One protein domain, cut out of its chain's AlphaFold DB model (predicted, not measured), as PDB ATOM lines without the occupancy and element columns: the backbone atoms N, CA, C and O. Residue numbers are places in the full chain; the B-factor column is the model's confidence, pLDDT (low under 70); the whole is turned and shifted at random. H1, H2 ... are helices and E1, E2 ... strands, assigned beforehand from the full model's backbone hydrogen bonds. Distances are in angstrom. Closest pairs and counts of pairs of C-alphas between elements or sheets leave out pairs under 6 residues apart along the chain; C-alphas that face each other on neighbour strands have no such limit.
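This is residues 2 to 17 and 46 to 119 of the 235 residues of an uncharacterized protein of Strongylocentrotus purpuratus (UniProt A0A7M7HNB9). The model looks like a T: a long, narrow ribbon of three strands, E1, E2 and E3, with the long helix H1 set crosswise beyond one end of it and the short helix H2, among loops, beyond the other end. Both helices lie off the ends of the ribbon, and its two faces are bare of named helices. The printed part has 90 residues, with two named helices and three named strands in the order E1, E2, H1, E3, H2; the sheet's order is E1, E2, E3, antiparallel throughout, and the class is mixed, helices and strands. The whole is extended, with a radius of gyration of the C-alphas of 20.3 A, and its outline is a rod with spans of 55 by 27 by 25 A.

Start at strand E1, residues 2 to 9, and look across to E2, residues 52 to 60. These neighbours are antiparallel at 166 degrees; N 4 and O 57 are within hydrogen-bond range at 2.9 A, and so are N 55 and O 6 at 2.9 A. On the other side of E2 you find E3, residues 94 to 100, antiparallel to E2 at 164 degrees. There look at N 56 and O 98, 2.8 A apart, and N 96 and O 58, 2.9 A apart. E1 and E3 are the edge strands. Helix H1, residues 71 to 86, is not on the sheet and is apart from E1. Helix H2, residues 104 to 108, is not on the sheet either; it is apart from E1 and H1, and only just apart from E2, with closest C-alphas 8.4 A apart. In H1 and H2 every O i to N i+4 pair is within hydrogen-bond range.

Find C-alpha 2 at (-33.862, 51.928, 36.363); from there E1 runs 23.1 A to C-alpha 9. E2 returns over 25.3 A from Met 52 to Arg 60. Find C-alpha 71 at (-43.648, 45.148, 48.575), where H1 begins its 22.4 A. E3 covers 19.4 A from Glu 94 to Ser 100, and H2 ends at C-alpha 108, at (-35.546, 41.239, 3.308), 6.2 A from C-alpha 104.

The two C-alphas farthest apart are those of Ser 72 and Glu 119, at 59.4 A. Residues 18 to 45 are not printed, and C-alphas 17 and 46 stand 11.3 A apart across this cut, which lies in the link from E1 to E2. Of the links printed whole, E3 to H2 is tight, and E2 to H1 and H1 to E3 are short. Residues 67 to 72, 82 to 88, of which 82 to 86 belong to H1, and 114 to 119 stand free. The mean pLDDT of the printed part is 89.6; look for values under 70 at residues 115 to 119.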
ATOM      1  N   ILE A   2     -33.366  50.949  37.337       82.62
ATOM      2  CA  ILE A   2     -33.862  51.928  36.363       82.62
ATOM      3  C   ILE A   2     -33.766  51.264  34.993       82.62
ATOM      4  O   ILE A   2     -32.757  50.624  34.701       82.62
ATOM      5  N   MET A   3     -34.828  51.367  34.192       89.88
ATOM      6  CA  MET A   3     -34.854  50.819  32.838       89.88
ATOM      7  C   MET A   3     -35.229  51.902  31.833       89.88
ATOM      8  O   MET A   3     -36.331  52.447  31.899       89.88
ATOM      9  N   GLY A   4     -34.326  52.178  30.897       92.31
ATOM     10  CA  GLY A   4     -34.578  52.982  29.706       92.31
ATOM     11  C   GLY A   4     -34.866  52.074  28.513       92.31
ATOM     12  O   GLY A   4     -34.228  51.035  28.351       92.31
ATOM     13  N   LYS A   5     -35.833  52.442  27.667       95.12
ATOM     14  CA  LYS A   5     -36.090  51.749  26.396       95.12
ATOM     15  C   LYS A   5     -35.997  52.732  25.241       95.12
ATOM     16  O   LYS A   5     -36.709  53.734  25.217       95.12
ATOM     17  N   TYR A   6     -35.161  52.397  24.267       94.81
ATOM     18  CA  TYR A   6     -34.932  53.182  23.065       94.81
ATOM     19  C   TYR A   6     -35.241  52.341  21.830       94.81
ATOM     20  O   TYR A   6     -34.866  51.173  21.733       94.81
ATOM     21  N   PHE A   7     -35.926  52.963  20.873       93.25
ATOM     22  CA  PHE A   7     -36.357  52.320  19.638       93.25
ATOM     23  C   PHE A   7     -35.722  53.022  18.443       93.25
ATOM     24  O   PHE A   7     -36.144  54.122  18.053       93.25
ATOM     25  N   LEU A   8     -34.730  52.372  17.844       92.12
ATOM     26  CA  LEU A   8     -34.064  52.839  16.638       92.12
ATOM     27  C   LEU A   8     -34.701  52.147  15.433       92.12
ATOM     28  O   LEU A   8     -34.640  50.934  15.273       92.12
ATOM     29  N   THR A   9     -35.368  52.926  14.587       90.88
ATOM     30  CA  THR A   9     -35.969  52.409  13.350       90.88
ATOM     31  C   THR A   9     -34.932  52.360  12.242       90.88
ATOM     32  O   THR A   9     -34.097  53.266  12.168       90.88
ATOM     33  N   CYS A  10     -35.064  51.407  11.319       89.12
ATOM     34  CA  CYS A  10     -34.300  51.402  10.074       89.12
ATOM     35  C   CYS A  10     -34.311  52.789   9.391       89.12
ATOM     36  O   CYS A  10     -35.312  53.518   9.423       89.12
ATOM     37  N   PHE A  11     -33.207  53.155   8.736       84.94
ATOM     38  CA  PHE A  11     -33.096  54.400   7.968       84.94
ATOM     39  C   PHE A  11     -34.193  54.516   6.892       84.94
ATOM     40  O   PHE A  11     -34.803  55.575   6.713       84.94
ATOM     41  N   LEU A  12     -34.492  53.390   6.242       86.69
ATOM     42  CA  LEU A  12     -35.565  53.210   5.264       86.69
ATOM     43  C   LEU A  12     -36.935  52.926   5.911       86.69
ATOM     44  O   LEU A  12     -37.924  52.687   5.214       86.69
ATOM     45  N   GLY A  13     -37.008  52.970   7.242       87.44
ATOM     46  CA  GLY A  13     -38.204  52.724   8.037       87.44
ATOM     47  C   GLY A  13     -39.271  53.808   7.909       87.44
ATOM     48  O   GLY A  13     -39.135  54.783   7.167       87.44
ATOM     49  N   ARG A  14     -40.379  53.654   8.643       85.00
ATOM     50  CA  ARG A  14     -41.515  54.591   8.576       85.00
ATOM     51  C   ARG A  14     -41.101  56.027   8.922       85.00
ATOM     52  O   ARG A  14     -40.289  56.290   9.814       85.00
ATOM     53  N   ASN A  15     -41.680  56.998   8.214       82.56
ATOM     54  CA  ASN A  15     -41.487  58.408   8.539       82.56
ATOM     55  C   ASN A  15     -42.364  58.789   9.744       82.56
ATOM     56  O   ASN A  15     -43.551  59.060   9.576       82.56
ATOM     57  N   LYS A  16     -41.769  58.819  10.947       78.00
ATOM     58  CA  LYS A  16     -42.447  59.190  12.203       78.00
ATOM     59  C   LYS A  16     -43.081  60.590  12.156       78.00
ATOM     60  O   LYS A  16     -44.082  60.823  12.815       78.00
ATOM     61  N   HIS A  17     -42.556  61.489  11.322       74.88
ATOM     62  CA  HIS A  17     -43.040  62.865  11.175       74.88
ATOM     63  C   HIS A  17     -44.046  63.045  10.031       74.88
ATOM     64  O   HIS A  17     -44.354  64.167   9.641       74.88
ATOM     65  N   LYS A  46     -38.032  57.100   2.376       83.50
ATOM     66  CA  LYS A  46     -38.466  56.131   3.377       83.50
ATOM     67  C   LYS A  46     -39.547  55.235   2.776       83.50
ATOM     68  O   LYS A  46     -40.655  55.697   2.512       83.50
ATOM     69  N   ILE A  47     -39.210  53.966   2.590       84.56
ATOM     70  CA  ILE A  47     -40.071  52.913   2.025       84.56
ATOM     71  C   ILE A  47     -40.929  52.212   3.085       84.56
ATOM     72  O   ILE A  47     -41.848  51.480   2.744       84.56
ATOM     73  N   GLY A  48     -40.695  52.486   4.372       86.75
ATOM     74  CA  GLY A  48     -41.546  51.992   5.453       86.75
ATOM     75  C   GLY A  48     -41.126  50.646   6.039       86.75
ATOM     76  O   GLY A  48     -41.985  49.967   6.591       86.75
ATOM     77  N   CYS A  49     -39.834  50.306   5.969       90.25
ATOM     78  CA  CYS A  49     -39.268  49.093   6.572       90.25
ATOM     79  C   CYS A  49     -39.691  48.935   8.054       90.25
ATOM     80  O   CYS A  49     -39.588  49.912   8.813       90.25
ATOM     81  N   PRO A  50     -40.199  47.754   8.461       92.06
ATOM     82  CA  PRO A  50     -40.659  47.507   9.825       92.06
ATOM     83  C   PRO A  50     -39.514  47.242  10.805       92.06
ATOM     84  O   PRO A  50     -39.737  47.378  12.004       92.06
ATOM     85  N   ALA A  51     -38.313  46.922  10.313       93.69
ATOM     86  CA  ALA A  51     -37.183  46.539  11.143       93.69
ATOM     87  C   ALA A  51     -36.818  47.606  12.185       93.69
ATOM     88  O   ALA A  51     -36.660  48.806  11.885       93.69
ATOM     89  N   MET A  52     -36.672  47.144  13.424       93.44
ATOM     90  CA  MET A  52     -36.430  47.979  14.593       93.44
ATOM     91  C   MET A  52     -35.355  47.371  15.489       93.44
ATOM     92  O   MET A  52     -35.475  46.245  15.954       93.44
ATOM     93  N   LEU A  53     -34.340  48.172  15.803       95.19
ATOM     94  CA  LEU A  53     -33.378  47.868  16.852       95.19
ATOM     95  C   LEU A  53     -33.942  48.371  18.183       95.19
ATOM     96  O   LEU A  53     -34.280  49.553  18.337       95.19
ATOM     97  N   VAL A  54     -34.050  47.456  19.144       96.00
ATOM     98  CA  VAL A  54     -34.528  47.753  20.497       96.00
ATOM     99  C   VAL A  54     -33.335  47.765  21.438       96.00
ATOM    100  O   VAL A  54     -32.675  46.747  21.629       96.00
ATOM    101  N   MET A  55     -33.064  48.918  22.041       97.38
ATOM    102  CA  MET A  55     -32.012  49.071  23.038       97.38
ATOM    103  C   MET A  55     -32.653  49.255  24.411       97.38
ATOM    104  O   MET A  55     -33.431  50.184  24.623       97.38
ATOM    105  N   THR A  56     -32.344  48.352  25.337       97.25
ATOM    106  CA  THR A  56     -32.806  48.413  26.724       97.25
ATOM    107  C   THR A  56     -31.620  48.720  27.623       97.25
ATOM    108  O   THR A  56     -30.717  47.903  27.783       97.25
ATOM    109  N   GLU A  57     -31.629  49.906  28.209       96.88
ATOM    110  CA  GLU A  57     -30.649  50.346  29.191       96.88
ATOM    111  C   GLU A  57     -31.121  49.926  30.582       96.88
ATOM    112  O   GLU A  57     -32.258  50.203  30.966       96.88
ATOM    113  N   VAL A  58     -30.274  49.235  31.339       95.88
ATOM    114  CA  VAL A  58     -30.583  48.749  32.684       95.88
ATOM    115  C   VAL A  58     -29.494  49.207  33.639       95.88
ATOM    116  O   VAL A  58     -28.347  48.773  33.547       95.88
ATOM    117  N   ILE A  59     -29.884  50.031  34.609       96.00
ATOM    118  CA  ILE A  59     -29.016  50.459  35.707       96.00
ATOM    119  C   ILE A  59     -29.423  49.688  36.964       96.00
ATOM    120  O   ILE A  59     -30.565  49.785  37.451       96.00
ATOM    121  N   ARG A  60     -28.491  48.882  37.477       95.50
ATOM    122  CA  ARG A  60     -28.646  48.099  38.707       95.50
ATOM    123  C   ARG A  60     -27.830  48.717  39.837       95.50
ATOM    124  O   ARG A  60     -26.790  49.320  39.612       95.50
ATOM    125  N   PHE A  61     -28.330  48.515  41.049       96.69
ATOM    126  CA  PHE A  61     -27.736  48.990  42.294       96.69
ATOM    127  C   PHE A  61     -27.564  47.771  43.211       96.69
ATOM    128  O   PHE A  61     -28.500  47.457  43.956       96.69
ATOM    129  N   PRO A  62     -26.447  47.024  43.103       95.44
ATOM    130  CA  PRO A  62     -26.282  45.724  43.765       95.44
ATOM    131  C   PRO A  62     -26.496  45.789  45.282       95.44
ATOM    132  O   PRO A  62     -27.219  44.974  45.848       95.44
ATOM    133  N   GLN A  63     -25.991  46.848  45.920       95.38
ATOM    134  CA  GLN A  63     -26.110  47.106  47.363       95.38
ATOM    135  C   GLN A  63     -27.565  47.243  47.871       95.38
ATOM    136  O   GLN A  63     -27.845  47.125  49.066       95.38
ATOM    137  N   TYR A  64     -28.518  47.485  46.968       95.19
ATOM    138  CA  TYR A  64     -29.936  47.706  47.279       95.19
ATOM    139  C   TYR A  64     -30.815  46.554  46.793       95.19
ATOM    140  O   TYR A  64     -32.043  46.665  46.797       95.19
ATOM    141  N   GLN A  65     -30.207  45.448  46.360       93.31
ATOM    142  CA  GLN A  65     -30.938  44.256  45.972       93.31
ATOM    143  C   GLN A  65     -31.654  43.655  47.189       93.31
ATOM    144  O   GLN A  65     -31.098  43.547  48.282       93.31
ATOM    145  N   VAL A  66     -32.919  43.274  47.002       93.88
ATOM    146  CA  VAL A  66     -33.727  42.634  48.046       93.88
ATOM    147  C   VAL A  66     -33.695  41.126  47.823       93.88
ATOM    148  O   VAL A  66     -33.974  40.668  46.717       93.88
ATOM    149  N   SER A  67     -33.375  40.355  48.864       92.00
ATOM    150  CA  SER A  67     -33.348  38.885  48.801       92.00
ATOM    151  C   SER A  67     -34.738  38.275  48.594       92.00
ATOM    152  O   SER A  67     -34.882  37.271  47.904       92.00
ATOM    153  N   GLN A  68     -35.771  38.899  49.163       93.75
ATOM    154  CA  GLN A  68     -37.172  38.505  49.014       93.75
ATOM    155  C   GLN A  68     -37.985  39.682  48.473       93.75
ATOM    156  O   GLN A  68     -38.000  40.759  49.070       93.75
ATOM    157  N   MET A  69     -38.689  39.460  47.365       91.38
ATOM    158  CA  MET A  69     -39.477  40.473  46.650       91.38
ATOM    159  C   MET A  69     -40.811  40.772  47.357       91.38
ATOM    160  O   MET A  69     -41.887  40.559  46.804       91.38
ATOM    161  N   THR A  70     -40.763  41.266  48.596       95.81
ATOM    162  CA  THR A  70     -41.953  41.770  49.296       95.81
ATOM    163  C   THR A  70     -42.109  43.272  49.067       95.81
ATOM    164  O   THR A  70     -41.134  44.026  49.052       95.81
ATOM    165  N   ARG A  71     -43.354  43.739  48.899       94.62
ATOM    166  CA  ARG A  71     -43.648  45.148  48.575       94.62
ATOM    167  C   ARG A  71     -43.075  46.129  49.601       94.62
ATOM    168  O   ARG A  71     -42.517  47.146  49.207       94.62
ATOM    169  N   SER A  72     -43.171  45.808  50.893       94.75
ATOM    170  CA  SER A  72     -42.615  46.638  51.973       94.75
ATOM    171  C   SER A  72     -41.092  46.760  51.862       94.75
ATOM    172  O   SER A  72     -40.594  47.873  51.733       94.75
ATOM    173  N   ARG A  73     -40.354  45.646  51.760       93.56
ATOM    174  CA  ARG A  73     -38.885  45.689  51.665       93.56
ATOM    175  C   ARG A  73     -38.389  46.395  50.403       93.56
ATOM    176  O   ARG A  73     -37.386  47.106  50.450       93.56
ATOM    177  N   MET A  74     -39.086  46.223  49.276       94.31
ATOM    178  CA  MET A  74     -38.775  46.957  48.045       94.31
ATOM    179  C   MET A  74     -38.965  48.466  48.217       94.31
ATOM    180  O   MET A  74     -38.126  49.236  47.749       94.31
ATOM    181  N   ASN A  75     -40.035  48.893  48.892       95.38
ATOM    182  CA  ASN A  75     -40.285  50.306  49.167       95.38
ATOM    183  C   ASN A  75     -39.198  50.897  50.069       95.38
ATOM    184  O   ASN A  75     -38.654  51.948  49.733       95.38
ATOM    185  N   ASP A  76     -38.827  50.200  51.145       95.50
ATOM    186  CA  ASP A  76     -37.810  50.666  52.094       95.50
ATOM    187  C   ASP A  76     -36.445  50.827  51.415       95.50
ATOM    188  O   ASP A  76     -35.819  51.885  51.491       95.50
ATOM    189  N   LYS A  77     -36.013  49.817  50.646       95.00
ATOM    190  CA  LYS A  77     -34.756  49.879  49.883       95.00
ATOM    191  C   LYS A  77     -34.785  50.939  48.784       95.00
ATOM    192  O   LYS A  77     -33.772  51.592  48.548       95.00
ATOM    193  N   THR A  78     -35.932  51.153  48.139       94.44
ATOM    194  CA  THR A  78     -36.090  52.221  47.138       94.44
ATOM    195  C   THR A  78     -36.012  53.604  47.781       94.44
ATOM    196  O   THR A  78     -35.413  54.507  47.198       94.44
ATOM    197  N   LYS A  79     -36.594  53.784  48.973       96.12
ATOM    198  CA  LYS A  79     -36.517  55.039  49.728       96.12
ATOM    199  C   LYS A  79     -35.069  55.350  50.115       96.12
ATOM    200  O   LYS A  79     -34.587  56.429  49.790       96.12
ATOM    201  N   LEU A  80     -34.365  54.367  50.674       96.50
ATOM    202  CA  LEU A  80     -32.962  54.494  51.071       96.50
ATOM    203  C   LEU A  80     -32.050  54.807  49.870       96.50
ATOM    204  O   LEU A  80     -31.215  55.704  49.939       96.50
ATOM    205  N   LEU A  81     -32.273  54.151  48.725       96.12
ATOM    206  CA  LEU A  81     -31.567  54.476  47.480       96.12
ATOM    207  C   LEU A  81     -31.789  55.934  47.055       96.12
ATOM    208  O   LEU A  81     -30.842  56.614  46.672       96.12
ATOM    209  N   ARG A  82     -33.032  56.429  47.111       95.88
ATOM    210  CA  ARG A  82     -33.342  57.821  46.747       95.88
ATOM    211  C   ARG A  82     -32.664  58.820  47.682       95.88
ATOM    212  O   ARG A  82     -32.162  59.826  47.196       95.88
ATOM    213  N   GLU A  83     -32.634  58.538  48.981       97.00
ATOM    214  CA  GLU A  83     -31.954  59.377  49.975       97.00
ATOM    215  C   GLU A  83     -30.445  59.449  49.701       97.00
ATOM    216  O   GLU A  83     -29.893  60.546  49.623       97.00
ATOM    217  N   HIS A  84     -29.792  58.313  49.444       96.69
ATOM    218  CA  HIS A  84     -28.363  58.277  49.114       96.69
ATOM    219  C   HIS A  84     -28.039  58.994  47.795       96.69
ATOM    220  O   HIS A  84     -27.068  59.749  47.723       96.69
ATOM    221  N   LEU A  85     -28.873  58.821  46.763       94.62
ATOM    222  CA  LEU A  85     -28.725  59.555  45.501       94.62
ATOM    223  C   LEU A  85     -28.906  61.068  45.697       94.62
ATOM    224  O   LEU A  85     -28.165  61.854  45.108       94.62
ATOM    225  N   PHE A  86     -29.853  61.486  46.542       96.50
ATOM    226  CA  PHE A  86     -30.084  62.899  46.854       96.50
ATOM    227  C   PHE A  86     -28.902  63.526  47.606       96.50
ATOM    228  O   PHE A  86     -28.492  64.643  47.296       96.50
ATOM    229  N   GLN A  87     -28.305  62.783  48.538       96.62
ATOM    230  CA  GLN A  87     -27.118  63.198  49.293       96.62
ATOM    231  C   GLN A  87     -25.816  63.138  48.479       96.62
ATOM    232  O   GLN A  87     -24.762  63.500  48.996       96.62
ATOM    233  N   ARG A  88     -25.868  62.700  47.209       93.81
ATOM    234  CA  ARG A  88     -24.690  62.458  46.355       93.81
ATOM    235  C   ARG A  88     -23.683  61.491  46.992       93.81
ATOM    236  O   ARG A  88     -22.479  61.622  46.779       93.81
ATOM    237  N   ALA A  89     -24.171  60.526  47.769       94.06
ATOM    238  CA  ALA A  89     -23.331  59.476  48.324       94.06
ATOM    239  C   ALA A  89     -22.740  58.614  47.195       94.06
ATOM    240  O   ALA A  89     -23.350  58.448  46.134       94.06
ATOM    241  N   ALA A  90     -21.558  58.042  47.429       93.12
ATOM    242  CA  ALA A  90     -20.977  57.073  46.510       93.12
ATOM    243  C   ALA A  90     -21.843  55.804  46.511       93.12
ATOM    244  O   ALA A  90     -21.950  55.113  47.521       93.12
ATOM    245  N   VAL A  91     -22.488  55.520  45.380       95.31
ATOM    246  CA  VAL A  91     -23.336  54.341  45.197       95.31
ATOM    247  C   VAL A  91     -22.758  53.492  44.076       95.31
ATOM    248  O   VAL A  91     -22.546  53.981  42.966       95.31
ATOM    249  N   GLU A  92     -22.539  52.208  44.349       95.56
ATOM    250  CA  GLU A  92     -22.133  51.255  43.318       95.56
ATOM    251  C   GLU A  92     -23.254  51.064  42.294       95.56
ATOM    252  O   GLU A  92     -24.405  50.761  42.636       95.56
ATOM    253  N   THR A  93     -22.906  51.235  41.019       96.31
ATOM    254  CA  THR A  93     -23.837  51.097  39.902       96.31
ATOM    255  C   THR A  93     -23.285  50.132  38.867       96.31
ATOM    256  O   THR A  93     -22.128  50.218  38.466       96.31
ATOM    257  N   GLU A  94     -24.131  49.212  38.412       96.94
ATOM    258  CA  GLU A  94     -23.859  48.411  37.224       96.94
ATOM    259  C   GLU A  94     -24.723  48.930  36.082       96.94
ATOM    260  O   GLU A  94     -25.957  48.884  36.150       96.94
ATOM    261  N   HIS A  95     -24.078  49.381  35.013       96.94
ATOM    262  CA  HIS A  95     -24.746  49.826  33.802       96.94
ATOM    263  C   HIS A  95     -24.651  48.733  32.729       96.94
ATOM    264  O   HIS A  95     -23.561  48.349  32.311       96.94
ATOM    265  N   LYS A  96     -25.801  48.202  32.303       97.19
ATOM    266  CA  LYS A  96     -25.913  47.163  31.271       97.19
ATOM    267  C   LYS A  96     -26.803  47.654  30.134       97.19
ATOM    268  O   LYS A  96     -27.915  48.112  30.380       97.19
ATOM    269  N   ILE A  97     -26.338  47.512  28.895       96.94
ATOM    270  CA  ILE A  97     -27.103  47.844  27.688       96.94
ATOM    271  C   ILE A  97     -27.393  46.545  26.942       96.94
ATOM    272  O   ILE A  97     -26.480  45.861  26.489       96.94
ATOM    273  N   PHE A  98     -28.671  46.205  26.816       97.12
ATOM    274  CA  PHE A  98     -29.133  45.069  26.027       97.12
ATOM    275  C   PHE A  98     -29.579  45.567  24.658       97.12
ATOM    276  O   PHE A  98     -30.465  46.418  24.565       97.12
ATOM    277  N   ILE A  99     -28.976  45.033  23.601       97.06
ATOM    278  CA  ILE A  99     -29.307  45.376  22.220       97.06
ATOM    279  C   ILE A  99     -29.989  44.167  21.591       97.06
ATOM    280  O   ILE A  99     -29.385  43.106  21.472       97.06
ATOM    281  N   SER A 100     -31.246  44.338  21.190       96.69
ATOM    282  CA  SER A 100     -31.960  43.391  20.339       96.69
ATOM    283  C   SER A 100     -31.887  43.894  18.906       96.69
ATOM    284  O   SER A 100     -32.411  44.969  18.591       96.69
ATOM    285  N   LEU A 101     -31.220  43.122  18.057       94.88
ATOM    286  CA  LEU A 101     -31.181  43.368  16.621       94.88
ATOM    287  C   LEU A 101     -32.460  42.811  15.974       94.88
ATOM    288  O   LEU A 101     -32.977  41.800  16.458       94.88
ATOM    289  N   PRO A 102     -32.991  43.465  14.927       93.94
ATOM    290  CA  PRO A 102     -34.073  42.896  14.130       93.94
ATOM    291  C   PRO A 102     -33.591  41.631  13.412       93.94
ATOM    292  O   PRO A 102     -32.413  41.526  13.066       93.94
ATOM    293  N   ALA A 103     -34.496  40.684  13.174       91.94
ATOM    294  CA  ALA A 103     -34.192  39.526  12.338       91.94
ATOM    295  C   ALA A 103     -34.007  39.946  10.868       91.94
ATOM    296  O   ALA A 103     -34.610  40.922  10.410       91.94
ATOM    297  N   ASP A 104     -33.224  39.186  10.102       88.81
ATOM    298  CA  ASP A 104     -32.975  39.491   8.686       88.81
ATOM    299  C   ASP A 104     -34.272  39.499   7.854       88.81
ATOM    300  O   ASP A 104     -34.440  40.339   6.965       88.81
ATOM    301  N   ASP A 105     -35.239  38.647   8.201       89.12
ATOM    302  CA  ASP A 105     -36.555  38.558   7.552       89.12
ATOM    303  C   ASP A 105     -37.370  39.864   7.655       89.12
ATOM    304  O   ASP A 105     -38.177  40.189   6.775       89.12
ATOM    305  N   GLU A 106     -37.137  40.665   8.704       86.31
ATOM    306  CA  GLU A 106     -37.784  41.973   8.881       86.31
ATOM    307  C   GLU A 106     -37.280  43.012   7.868       86.31
ATOM    308  O   GLU A 106     -37.970  43.994   7.566       86.31
ATOM    309  N   HIS A 107     -36.080  42.801   7.325       85.56
ATOM    310  CA  HIS A 107     -35.469  43.652   6.314       85.56
ATOM    311  C   HIS A 107     -35.728  43.159   4.890       85.56
ATOM    312  O   HIS A 107     -36.101  43.970   4.034       85.56
ATOM    313  N   GLN A 108     -35.563  41.852   4.645       75.62
ATOM    314  CA  GLN A 108     -35.546  41.239   3.308       75.62
ATOM    315  C   GLN A 108     -36.796  41.546   2.475       75.62
ATOM    316  O   GLN A 108     -36.704  41.758   1.268       75.62
ATOM    317  N   ASN A 109     -37.954  41.678   3.121       75.62
ATOM    318  CA  ASN A 109     -39.216  41.972   2.441       75.62
ATOM    319  C   ASN A 109     -39.372  43.440   2.003       75.62
ATOM    320  O   ASN A 109     -40.336  43.776   1.318       75.62
ATOM    321  N   THR A 110     -38.464  44.339   2.413       81.06
ATOM    322  CA  THR A 110     -38.580  45.778   2.113       81.06
ATOM    323  C   THR A 110     -37.382  46.341   1.356       81.06
ATOM    324  O   THR A 110     -37.568  47.191   0.489       81.06
ATOM    325  N   HIS A 111     -36.157  45.929   1.690       82.44
ATOM    326  CA  HIS A 111     -34.951  46.371   0.990       82.44
ATOM    327  C   HIS A 111     -33.804  45.368   1.147       82.44
ATOM    328  O   HIS A 111     -33.737  44.670   2.158       82.44
ATOM    329  N   PRO A 112     -32.855  45.334   0.197       82.31
ATOM    330  CA  PRO A 112     -31.656  44.517   0.330       82.31
ATOM    331  C   PRO A 112     -30.820  44.940   1.548       82.31
ATOM    332  O   PRO A 112     -30.689  46.130   1.861       82.31
ATOM    333  N   LEU A 113     -30.259  43.946   2.237       79.06
ATOM    334  CA  LEU A 113     -29.286  44.110   3.318       79.06
ATOM    335  C   LEU A 113     -27.879  44.295   2.727       79.06
ATOM    336  O   LEU A 113     -27.555  43.723   1.692       79.06
ATOM    337  N   GLY A 114     -27.038  45.115   3.361       70.19
ATOM    338  CA  GLY A 114     -25.623  45.259   2.985       70.19
ATOM    339  C   GLY A 114     -25.321  46.061   1.710       70.19
ATOM    340  O   GLY A 114     -24.154  46.356   1.460       70.19
ATOM    341  N   GLN A 115     -26.320  46.489   0.927       66.69
ATOM    342  CA  GLN A 115     -26.082  47.452  -0.155       66.69
ATOM    343  C   GLN A 115     -25.681  48.798   0.450       66.69
ATOM    344  O   GLN A 115     -26.460  49.447   1.153       66.69
ATOM    345  N   SER A 116     -24.429  49.198   0.216       52.59
ATOM    346  CA  SER A 116     -23.900  50.436   0.771       52.59
ATOM    347  C   SER A 116     -24.761  51.614   0.299       52.59
ATOM    348  O   SER A 116     -25.031  51.787  -0.889       52.59
ATOM    349  N   LEU A 117     -25.185  52.461   1.237       55.53
ATOM    350  CA  LEU A 117     -25.980  53.664   0.961       55.53
ATOM    351  C   LEU A 117     -25.245  54.701   0.089       55.53
ATOM    352  O   LEU A 117     -25.806  55.764  -0.185       55.53
ATOM    353  N   VAL A 118     -24.017  54.407  -0.349       54.38
ATOM    354  CA  VAL A 118     -23.172  55.275  -1.175       54.38
ATOM    355  C   VAL A 118     -23.858  55.626  -2.500       54.38
ATOM    356  O   VAL A 118     -23.694  56.741  -2.979       54.38
ATOM    357  N   GLU A 119     -24.723  54.762  -3.041       52.56
ATOM    358  CA  GLU A 119     -25.497  55.080  -4.254       52.56
ATOM    359  C   GLU A 119     -26.799  55.852  -3.976       52.56
ATOM    360  O   GLU A 119     -27.323  56.570  -4.831       52.56
TER     361      GLU A 119